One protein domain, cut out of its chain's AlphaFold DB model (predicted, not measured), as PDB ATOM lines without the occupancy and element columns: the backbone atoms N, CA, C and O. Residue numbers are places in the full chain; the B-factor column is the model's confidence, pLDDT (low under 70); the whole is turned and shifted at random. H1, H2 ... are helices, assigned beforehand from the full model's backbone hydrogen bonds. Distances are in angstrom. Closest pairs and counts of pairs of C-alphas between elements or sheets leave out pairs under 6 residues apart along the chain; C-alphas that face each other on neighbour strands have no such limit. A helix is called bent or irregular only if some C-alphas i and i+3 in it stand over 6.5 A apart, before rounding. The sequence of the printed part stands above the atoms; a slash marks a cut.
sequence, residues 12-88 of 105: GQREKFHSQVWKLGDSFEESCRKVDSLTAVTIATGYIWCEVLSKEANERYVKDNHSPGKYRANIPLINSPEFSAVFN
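What this domain is: This is residues 12 to 88 of the 105 residues of the protein "Peptidase_M13 domain-containing protein" of Araneus ventricosus (UniProt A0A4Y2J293). What shape does this model make? A loose, flat, open winding of short helices has a small core where H3 packs on H5 and H6, while the arm of H1 and H2 at one end folds back past H3 with a gap between, and a wide loop holding H4 makes the other end. Residues 12 to 20, 22 to 28 and 61 to 67 stand free. What is it built of, and how large is it? The printed part has 77 residues with six named helices, H1 to H6 in chain order, and no named strand; its class is all helix. It is loose, with a radius of gyration of the C-alphas of 15.9 A, and spans 46 by 34 by 16 A.

Where its parts are: Where does the first half run? H1 is residues 12 to 21, 14.0 A long, and begins at C-alpha 12 at (3.415, 38.106, 22.134). H2 is residues 26 to 32, and H3, the longest by residues, is residues 37 to 48, 16.3 A from C-alpha 37 at (-10.982, 28.106, 2.393). And the second half? H4 is residues 55 to 60, and H5 is residues 69 to 79, 16.1 A long; H5 is neither bent nor irregular, but only just: C-alphas 73 and 76 are 6.3 A apart. H6 is residues 81 to 86 and ends at C-alpha 86 at (-15.749, 36.445, -1.279).

How they stand to each other: How do H1 and H2 stand? They are close but not clearly touching, the closest C-alphas being those of Val 21 and Phe 28 at 7.1 A, and only just about perpendicular at 70.2 degrees. H2 and H3 are only just apart, at 8.3 A, and H1 and H3 are apart. What touches H3? With residues 42 to 46 alone it touches H5, the closest C-alphas being those of Gly 46 and Ala 73 at 5.5 A, at a shallow tilt of 30 degrees, opposite ways. With residues 38 to 42 alone it touches H6, about perpendicular at 77 degrees, the closest C-alphas being those of Thr 39 and Val 86 at 6.4 A. What of H4, H5 and H6? H4 touches no helix. H5 and H6 only just touch, with 3 pairs of C-alphas within 8 A, and only at the corner by their link, closest at the C-alphas of Leu 77 and Phe 83, 6.0 A. How are the backbones? In H1, H2, H3, H4 and H6 every O i to N i+4 pair is within hydrogen-bond range; in H5, 6 of 7 are.

The domain as a whole: How far does it reach? The two C-alphas farthest apart, those of Asp 26 and Lys 63, are 45.8 A apart. Is there a cut or a long link? The printed part has no cut and no long link. Where is confidence low? The mean pLDDT of the printed part is 80.8, and residues 12 to 34 are under 70.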
ATOM      1  N   GLY A  12       4.476  37.864  21.155       53.22
ATOM      2  CA  GLY A  12       3.415  38.106  22.134       53.22
ATOM      3  C   GLY A  12       2.009  38.012  21.532       53.22
ATOM      4  O   GLY A  12       1.084  37.571  22.211       53.22
ATOM      5  N   GLN A  13       1.844  38.359  20.251       55.59
ATOM      6  CA  GLN A  13       0.592  38.115  19.523       55.59
ATOM      7  C   GLN A  13       0.373  36.622  19.266       55.59
ATOM      8  O   GLN A  13      -0.724  36.126  19.507       55.59
ATOM      9  N   ARG A  14       1.422  35.886  18.870       49.53
ATOM     10  CA  ARG A  14       1.389  34.427  18.698       49.53
ATOM     11  C   ARG A  14       1.056  33.722  20.009       49.53
ATOM     12  O   ARG A  14       0.166  32.888  20.033       49.53
ATOM     13  N   GLU A  15       1.726  34.063  21.103       55.91
ATOM     14  CA  GLU A  15       1.471  33.457  22.417       55.91
ATOM     15  C   GLU A  15       0.040  33.746  22.902       55.91
ATOM     16  O   GLU A  15      -0.633  32.832  23.381       55.91
ATOM     17  N   LYS A  16      -0.485  34.962  22.678       63.97
ATOM     18  CA  LYS A  16      -1.899  35.271  22.946       63.97
ATOM     19  C   LYS A  16      -2.846  34.448  22.077       63.97
ATOM     20  O   LYS A  16      -3.726  33.801  22.636       63.97
ATOM     21  N   PHE A  17      -2.633  34.422  20.763       58.97
ATOM     22  CA  PHE A  17      -3.427  33.633  19.821       58.97
ATOM     23  C   PHE A  17      -3.429  32.147  20.203       58.97
ATOM     24  O   PHE A  17      -4.494  31.578  20.399       58.97
ATOM     25  N   HIS A  18      -2.265  31.540  20.444       52.81
ATOM     26  CA  HIS A  18      -2.159  30.148  20.891       52.81
ATOM     27  C   HIS A  18      -2.873  29.903  22.228       52.81
ATOM     28  O   HIS A  18      -3.584  28.910  22.365       52.81
ATOM     29  N   SER A  19      -2.737  30.809  23.204       61.00
ATOM     30  CA  SER A  19      -3.408  30.671  24.506       61.00
ATOM     31  C   SER A  19      -4.929  30.831  24.431       61.00
ATOM     32  O   SER A  19      -5.634  30.309  25.292       61.00
ATOM     33  N   GLN A  20      -5.438  31.563  23.439       60.38
ATOM     34  CA  GLN A  20      -6.870  31.736  23.204       60.38
ATOM     35  C   GLN A  20      -7.436  30.576  22.386       60.38
ATOM     36  O   GLN A  20      -8.471  30.034  22.752       60.38
ATOM     37  N   VAL A  21      -6.729  30.140  21.342       59.41
ATOM     38  CA  VAL A  21      -7.144  29.036  20.467       59.41
ATOM     39  C   VAL A  21      -7.164  27.704  21.218       59.41
ATOM     40  O   VAL A  21      -8.134  26.965  21.104       59.41
ATOM     41  N   TRP A  22      -6.173  27.423  22.072       51.03
ATOM     42  CA  TRP A  22      -6.160  26.182  22.863       51.03
ATOM     43  C   TRP A  22      -7.300  26.102  23.891       51.03
ATOM     44  O   TRP A  22      -7.741  25.015  24.251       51.03
ATOM     45  N   LYS A  23      -7.823  27.250  24.342       58.78
ATOM     46  CA  LYS A  23      -8.983  27.308  25.249       58.78
ATOM     47  C   LYS A  23     -10.310  27.022  24.549       58.78
ATOM     48  O   LYS A  23     -11.296  26.779  25.235       58.78
ATOM     49  N   LEU A  24     -10.344  27.085  23.220       58.03
ATOM     50  CA  LEU A  24     -11.566  26.902  22.443       58.03
ATOM     51  C   LEU A  24     -11.811  25.430  22.060       58.03
ATOM     52  O   LEU A  24     -12.947  25.089  21.749       58.03
ATOM     53  N   GLY A  25     -10.814  24.541  22.141       62.16
ATOM     54  CA  GLY A  25     -10.989  23.106  21.848       62.16
ATOM     55  C   GLY A  25     -11.692  22.832  20.506       62.16
ATOM     56  O   GLY A  25     -11.612  23.643  19.581       62.16
ATOM     57  N   ASP A  26     -12.442  21.731  20.421       57.00
ATOM     58  CA  ASP A  26     -13.185  21.299  19.218       57.00
ATOM     59  C   ASP A  26     -14.235  22.326  18.731       57.00
ATOM     60  O   ASP A  26     -14.640  22.318  17.568       57.00
ATOM     61  N   SER A  27     -14.632  23.285  19.580       54.91
ATOM     62  CA  SER A  27     -15.555  24.368  19.199       54.91
ATOM     63  C   SER A  27     -14.924  25.408  18.260       54.91
ATOM     64  O   SER A  27     -15.628  26.069  17.489       54.91
ATOM     65  N   PHE A  28     -13.589  25.530  18.262       54.50
ATOM     66  CA  PHE A  28     -12.863  26.325  17.267       54.50
ATOM     67  C   PHE A  28     -12.987  25.699  15.873       54.50
ATOM     68  O   PHE A  28     -13.240  26.400  14.892       54.50
ATOM     69  N   GLU A  29     -12.882  24.374  15.798       52.88
ATOM     70  CA  GLU A  29     -12.940  23.613  14.551       52.88
ATOM     71  C   GLU A  29     -14.336  23.682  13.904       52.88
ATOM     72  O   GLU A  29     -14.460  23.776  12.682       52.88
ATOM     73  N   GLU A  30     -15.398  23.740  14.710       55.75
ATOM     74  CA  GLU A  30     -16.781  23.875  14.238       55.75
ATOM     75  C   GLU A  30     -17.128  25.301  13.761       55.75
ATOM     76  O   GLU A  30     -17.905  25.483  12.819       55.75
ATOM     77  N   SER A  31     -16.504  26.330  14.347       57.09
ATOM     78  CA  SER A  31     -16.651  27.725  13.907       57.09
ATOM     79  C   SER A  31     -15.837  28.019  12.637       57.09
ATOM     80  O   SER A  31     -16.329  28.686  11.724       57.09
ATOM     81  N   CYS A  32     -14.634  27.442  12.510       57.16
ATOM     82  CA  CYS A  32     -13.822  27.517  11.291       57.16
ATOM     83  C   CYS A  32     -14.448  26.773  10.099       57.16
ATOM     84  O   CYS A  32     -14.227  27.188   8.966       57.16
ATOM     85  N   ARG A  33     -15.285  25.745  10.317       58.56
ATOM     86  CA  ARG A  33     -16.039  25.071   9.233       58.56
ATOM     87  C   ARG A  33     -17.023  25.980   8.495       58.56
ATOM     88  O   ARG A  33     -17.422  25.647   7.385       58.56
ATOM     89  N   LYS A  34     -17.429  27.103   9.093       65.75
ATOM     90  CA  LYS A  34     -18.344  28.074   8.465       65.75
ATOM     91  C   LYS A  34     -17.627  29.075   7.559       65.75
ATOM     92  O   LYS A  34     -18.290  29.883   6.917       65.75
ATOM     93  N   VAL A  35     -16.297  29.046   7.533       71.38
ATOM     94  CA  VAL A  35     -15.465  29.947   6.741       71.38
ATOM     95  C   VAL A  35     -14.885  29.138   5.590       71.38
ATOM     96  O   VAL A  35     -14.147  28.180   5.817       71.38
ATOM     97  N   ASP A  36     -15.233  29.486   4.353       81.31
ATOM     98  CA  ASP A  36     -14.656  28.809   3.195       81.31
ATOM     99  C   ASP A  36     -13.136  29.034   3.131       81.31
ATOM    100  O   ASP A  36     -12.581  29.992   3.684       81.31
ATOM    101  N   SER A  37     -12.444  28.120   2.454       80.19
ATOM    102  CA  SER A  37     -10.982  28.106   2.393       80.19
ATOM    103  C   SER A  37     -10.396  29.403   1.831       80.19
ATOM    104  O   SER A  37      -9.340  29.843   2.289       80.19
ATOM    105  N   LEU A  38     -11.076  30.052   0.885       79.94
ATOM    106  CA  LEU A  38     -10.607  31.285   0.265       79.94
ATOM    107  C   LEU A  38     -10.804  32.498   1.191       79.94
ATOM    108  O   LEU A  38      -9.904  33.342   1.296       79.94
ATOM    109  N   THR A  39     -11.912  32.554   1.933       84.50
ATOM    110  CA  THR A  39     -12.091  33.518   3.032       84.50
ATOM    111  C   THR A  39     -10.993  33.355   4.079       84.50
ATOM    112  O   THR A  39     -10.362  34.341   4.470       84.50
ATOM    113  N   ALA A  40     -10.701  32.121   4.499       83.69
ATOM    114  CA  ALA A  40      -9.667  31.846   5.495       83.69
ATOM    115  C   ALA A  40      -8.270  32.290   5.022       83.69
ATOM    116  O   ALA A  40      -7.549  32.951   5.771       83.69
ATOM    117  N   VAL A  41      -7.905  32.002   3.767       83.88
ATOM    118  CA  VAL A  41      -6.633  32.444   3.162       83.88
ATOM    119  C   VAL A  41      -6.544  33.969   3.086       83.88
ATOM    120  O   VAL A  41      -5.495  34.546   3.388       83.88
ATOM    121  N   THR A  42      -7.639  34.642   2.732       85.62
ATOM    122  CA  THR A  42      -7.674  36.108   2.697       85.62
ATOM    123  C   THR A  42      -7.436  36.701   4.082       85.62
ATOM    124  O   THR A  42      -6.592  37.584   4.246       85.62
ATOM    125  N   ILE A  43      -8.154  36.201   5.091       87.00
ATOM    126  CA  ILE A  43      -8.007  36.655   6.476       87.00
ATOM    127  C   ILE A  43      -6.566  36.422   6.944       87.00
ATOM    128  O   ILE A  43      -5.926  37.344   7.452       87.00
ATOM    129  N   ALA A  44      -6.016  35.231   6.702       86.88
ATOM    130  CA  ALA A  44      -4.635  34.900   7.045       86.88
ATOM    131  C   ALA A  44      -3.617  35.835   6.366       86.88
ATOM    132  O   ALA A  44      -2.650  36.247   7.007       86.88
ATOM    133  N   THR A  45      -3.861  36.234   5.112       87.19
ATOM    134  CA  THR A  45      -3.032  37.209   4.379       87.19
ATOM    135  C   THR A  45      -3.034  38.583   5.053       87.19
ATOM    136  O   THR A  45      -1.994  39.235   5.132       87.19
ATOM    137  N   GLY A  46      -4.173  39.028   5.588       89.75
ATOM    138  CA  GLY A  46      -4.233  40.248   6.396       89.75
ATOM    139  C   GLY A  46      -3.450  40.118   7.706       89.75
ATOM    140  O   GLY A  46      -2.686  41.013   8.064       89.75
ATOM    141  N   TYR A  47      -3.588  38.983   8.396       88.94
ATOM    142  CA  TYR A  47      -2.916  38.742   9.676       88.94
ATOM    143  C   TYR A  47      -1.392  38.669   9.563       88.94
ATOM    144  O   TYR A  47      -0.702  39.254  10.397       88.94
ATOM    145  N   ILE A  48      -0.849  37.987   8.550       90.88
ATOM    146  CA  ILE A  48       0.609  37.827   8.396       90.88
ATOM    147  C   ILE A  48       1.328  39.162   8.142       90.88
ATOM    148  O   ILE A  48       2.490  39.310   8.516       90.88
ATOM    149  N   TRP A  49       0.636  40.145   7.561       92.12
ATOM    150  CA  TRP A  49       1.177  41.478   7.273       92.12
ATOM    151  C   TRP A  49       0.696  42.567   8.240       92.12
ATOM    152  O   TRP A  49       0.927  43.752   7.990       92.12
ATOM    153  N   CYS A  50       0.032  42.189   9.335       89.94
ATOM    154  CA  CYS A  50      -0.431  43.135  10.341       89.94
ATOM    155  C   CYS A  50       0.768  43.755  11.075       89.94
ATOM    156  O   CYS A  50       1.543  43.061  11.736       89.94
ATOM    157  N   GLU A  51       0.916  45.075  10.969       89.19
ATOM    158  CA  GLU A  51       2.030  45.820  11.550       89.19
ATOM    159  C   GLU A  51       1.557  47.126  12.196       89.19
ATOM    160  O   GLU A  51       0.581  47.745  11.770       89.19
ATOM    161  N   VAL A  52       2.293  47.568  13.213       90.25
ATOM    162  CA  VAL A  52       2.173  48.910  13.787       90.25
ATOM    163  C   VAL A  52       3.539  49.564  13.665       90.25
ATOM    164  O   VAL A  52       4.516  49.071  14.228       90.25
ATOM    165  N   LEU A  53       3.610  50.656  12.910       88.06
ATOM    166  CA  LEU A  53       4.863  51.350  12.628       88.06
ATOM    167  C   LEU A  53       4.974  52.622  13.466       88.06
ATOM    168  O   LEU A  53       4.056  53.444  13.480       88.06
ATOM    169  N   SER A  54       6.121  52.806  14.126       92.12
ATOM    170  CA  SER A  54       6.514  54.130  14.615       92.12
ATOM    171  C   SER A  54       6.864  55.037  13.434       92.12
ATOM    172  O   SER A  54       7.068  54.565  12.311       92.12
ATOM    173  N   LYS A  55       6.977  56.346  13.679       93.56
ATOM    174  CA  LYS A  55       7.391  57.301  12.646       93.56
ATOM    175  C   LYS A  55       8.756  56.924  12.057       93.56
ATOM    176  O   LYS A  55       8.897  56.847  10.842       93.56
ATOM    177  N   GLU A  56       9.717  56.592  12.912       93.62
ATOM    178  CA  GLU A  56      11.080  56.218  12.525       93.62
ATOM    179  C   GLU A  56      11.092  54.896  11.749       93.62
ATOM    180  O   GLU A  56      11.822  54.752  10.772       93.62
ATOM    181  N   ALA A  57      10.277  53.919  12.162       89.69
ATOM    182  CA  ALA A  57      10.135  52.660  11.435       89.69
ATOM    183  C   ALA A  57       9.512  52.877  10.048       89.69
ATOM    184  O   ALA A  57       9.970  52.289   9.073       89.69
ATOM    185  N   ASN A  58       8.519  53.762   9.938       92.44
ATOM    186  CA  ASN A  58       7.914  54.117   8.658       92.44
ATOM    187  C   ASN A  58       8.906  54.836   7.727       92.44
ATOM    188  O   ASN A  58       8.938  54.559   6.533       92.44
ATOM    189  N   GLU A  59       9.761  55.709   8.263       94.88
ATOM    190  CA  GLU A  59      10.815  56.381   7.489       94.88
ATOM    191  C   GLU A  59      11.873  55.403   6.951       94.88
ATOM    192  O   GLU A  59      12.437  55.633   5.880       94.88
ATOM    193  N   ARG A  60      12.115  54.271   7.628       93.88
ATOM    194  CA  ARG A  60      13.049  53.237   7.141       93.88
ATOM    195  C   ARG A  60      12.585  52.576   5.846       93.88
ATOM    196  O   ARG A  60      13.441  52.229   5.036       93.88
ATOM    197  N   TYR A  61      11.276  52.483   5.604       95.00
ATOM    198  CA  TYR A  61      10.743  51.923   4.357       95.00
ATOM    199  C   TYR A  61      11.137  52.720   3.109       95.00
ATOM    200  O   TYR A  61      11.094  52.176   2.014       95.00
ATOM    201  N   VAL A  62      11.590  53.972   3.247       92.56
ATOM    202  CA  VAL A  62      12.141  54.743   2.117       92.56
ATOM    203  C   VAL A  62      13.394  54.077   1.531       92.56
ATOM    204  O   VAL A  62      13.680  54.240   0.348       92.56
ATOM    205  N   LYS A  63      14.149  53.335   2.350       94.94
ATOM    206  CA  LYS A  63      15.360  52.607   1.937       94.94
ATOM    207  C   LYS A  63      15.150  51.093   1.849       94.94
ATOM    208  O   LYS A  63      16.078  50.388   1.461       94.94
ATOM    209  N   ASP A  64      13.977  50.602   2.237       94.06
ATOM    210  CA  ASP A  64      13.633  49.185   2.151       94.06
ATOM    211  C   ASP A  64      13.160  48.862   0.729       94.06
ATOM    212  O   ASP A  64      12.491  49.664   0.078       94.06
ATOM    213  N   ASN A  65      13.523  47.687   0.225       95.81
ATOM    214  CA  ASN A  65      13.073  47.214  -1.082       95.81
ATOM    215  C   ASN A  65      11.682  46.557  -1.027       95.81
ATOM    216  O   ASN A  65      11.094  46.278  -2.073       95.81
ATOM    217  N   HIS A  66      11.141  46.321   0.168       94.12
ATOM    218  CA  HIS A  66       9.789  45.837   0.391       94.12
ATOM    219  C   HIS A  66       8.849  46.980   0.764       94.12
ATOM    220  O   HIS A  66       9.200  47.930   1.459       94.12
ATOM    221  N   SER A  67       7.593  46.849   0.347       94.56
ATOM    222  CA  SER A  67       6.537  47.753   0.792       94.56
ATOM    223  C   SER A  67       6.121  47.464   2.243       94.56
ATOM    224  O   SER A  67       6.159  46.303   2.660       94.56
ATOM    225  N   PRO A  68       5.622  48.474   2.980       95.19
ATOM    226  CA  PRO A  68       4.964  48.272   4.268       95.19
ATOM    227  C   PRO A  68       3.876  47.192   4.224       95.19
ATOM    228  O   PRO A  68       3.149  47.072   3.229       95.19
ATOM    229  N   GLY A  69       3.733  46.439   5.315       93.25
ATOM    230  CA  GLY A  69       2.779  45.342   5.487       93.25
ATOM    231  C   GLY A  69       1.358  45.687   5.039       93.25
ATOM    232  O   GLY A  69       0.760  44.929   4.272       93.25
ATOM    233  N   LYS A  70       0.850  46.884   5.370       93.44
ATOM    234  CA  LYS A  70      -0.493  47.317   4.923       93.44
ATOM    235  C   LYS A  70      -0.667  47.273   3.398       93.44
ATOM    236  O   LYS A  70      -1.734  46.924   2.901       93.44
ATOM    237  N   TYR A  71       0.376  47.619   2.642       95.38
ATOM    238  CA  TYR A  71       0.341  47.610   1.180       95.38
ATOM    239  C   TYR A  71       0.570  46.205   0.623       95.38
ATOM    240  O   TYR A  71      -0.028  45.857  -0.393       95.38
ATOM    241  N   ARG A  72       1.374  45.383   1.311       94.62
ATOM    242  CA  ARG A  72       1.587  43.970   0.958       94.62
ATOM    243  C   ARG A  72       0.322  43.131   1.087       94.62
ATOM    244  O   ARG A  72       0.141  42.218   0.293       94.62
ATOM    245  N   ALA A  73      -0.548  43.451   2.042       93.38
ATOM    246  CA  ALA A  73      -1.873  42.849   2.131       93.38
ATOM    247  C   ALA A  73      -2.837  43.464   1.107       93.38
ATOM    248  O   ALA A  73      -3.389  42.758   0.267       93.38
ATOM    249  N   ASN A  74      -3.027  44.786   1.139       95.25
ATOM    250  CA  ASN A  74      -4.141  45.397   0.415       95.25
ATOM    251  C   ASN A  74      -3.956  45.399  -1.103       95.25
ATOM    252  O   ASN A  74      -4.917  45.128  -1.813       95.25
ATOM    253  N   ILE A  75      -2.761  45.698  -1.629       95.31
ATOM    254  CA  ILE A  75      -2.577  45.859  -3.083       95.31
ATOM    255  C   ILE A  75      -2.831  44.543  -3.840       95.31
ATOM    256  O   ILE A  75      -3.556  44.581  -4.837       95.31
ATOM    257  N   PRO A  76      -2.315  43.376  -3.408       93.75
ATOM    258  CA  PRO A  76      -2.680  42.109  -4.038       93.75
ATOM    259  C   PRO A  76      -4.183  41.810  -3.953       93.75
ATOM    260  O   PRO A  76      -4.778  41.444  -4.964       93.75
ATOM    261  N   LEU A  77      -4.814  42.036  -2.793       93.88
ATOM    262  CA  LEU A  77      -6.245  41.768  -2.592       93.88
ATOM    263  C   LEU A  77      -7.145  42.673  -3.451       93.88
ATOM    264  O   LEU A  77      -8.076  42.186  -4.084       93.88
ATOM    265  N   ILE A  78      -6.813  43.962  -3.567       95.69
ATOM    266  CA  ILE A  78      -7.474  44.929  -4.465       95.69
ATOM    267  C   ILE A  78      -7.514  44.416  -5.912       95.69
ATOM    268  O   ILE A  78      -8.504  44.605  -6.628       95.69
ATOM    269  N   ASN A  79      -6.434  43.764  -6.346       95.44
ATOM    270  CA  ASN A  79      -6.269  43.268  -7.708       95.44
ATOM    271  C   ASN A  79      -6.814  41.848  -7.925       95.44
ATOM    272  O   ASN A  79      -6.863  41.409  -9.070       95.44
ATOM    273  N   SER A  80      -7.272  41.158  -6.876       93.50
ATOM    274  CA  SER A  80      -7.899  39.835  -6.974       93.50
ATOM    275  C   SER A  80      -9.415  39.967  -7.190       93.50
ATOM    276  O   SER A  80     -10.111  40.594  -6.381       93.50
ATOM    277  N   PRO A  81      -9.971  39.413  -8.282       92.38
ATOM    278  CA  PRO A  81     -11.418  39.268  -8.447       92.38
ATOM    279  C   PRO A  81     -12.035  38.328  -7.403       92.38
ATOM    280  O   PRO A  81     -13.133  38.589  -6.907       92.38
ATOM    281  N   GLU A  82     -11.311  37.272  -7.029       90.31
ATOM    282  CA  GLU A  82     -11.748  36.252  -6.076       90.31
ATOM    283  C   GLU A  82     -11.983  36.867  -4.694       90.31
ATOM    284  O   GLU A  82     -13.039  36.663  -4.099       90.31
ATOM    285  N   PHE A  83     -11.056  37.713  -4.231       92.38
ATOM    286  CA  PHE A  83     -11.221  38.490  -3.002       92.38
ATOM    287  C   PHE A  83     -12.515  39.314  -3.019       92.38
ATOM    288  O   PHE A  83     -13.316  39.251  -2.087       92.38
ATOM    289  N   SER A  84     -12.751  40.075  -4.094       94.75
ATOM    290  CA  SER A  84     -13.941  40.927  -4.169       94.75
ATOM    291  C   SER A  84     -15.248  40.137  -4.183       94.75
ATOM    292  O   SER A  84     -16.242  40.629  -3.654       94.75
ATOM    293  N   ALA A  85     -15.244  38.925  -4.742       90.50
ATOM    294  CA  ALA A  85     -16.403  38.039  -4.729       90.50
ATOM    295  C   ALA A  85     -16.677  37.495  -3.321       90.50
ATOM    296  O   ALA A  85     -17.798  37.595  -2.834       90.50
ATOM    297  N   VAL A  86     -15.641  37.001  -2.638       89.44
ATOM    298  CA  VAL A  86     -15.749  36.445  -1.279       89.44
ATOM    299  C   VAL A  86     -16.320  37.455  -0.289       89.44
ATOM    300  O   VAL A  86     -17.216  37.143   0.491       89.44
ATOM    301  N   PHE A  87     -15.830  38.693  -0.342       91.50
ATOM    302  CA  PHE A  87     -16.260  39.755   0.567       91.50
ATOM    303  C   PHE A  87     -17.415  40.591   0.007       91.50
ATOM    304  O   PHE A  87     -17.751  41.619   0.592       91.50
ATOM    305  N   ASN A  88     -18.012  40.180  -1.120       94.69
ATOM    306  CA  ASN A  88     -19.099  40.886  -1.804       94.69
ATOM    307  C   ASN A  88     -18.840  42.397  -1.954       94.69
ATOM    308  O   ASN A  88     -19.722  43.229  -1.740       94.69
TER     309      ASN A  88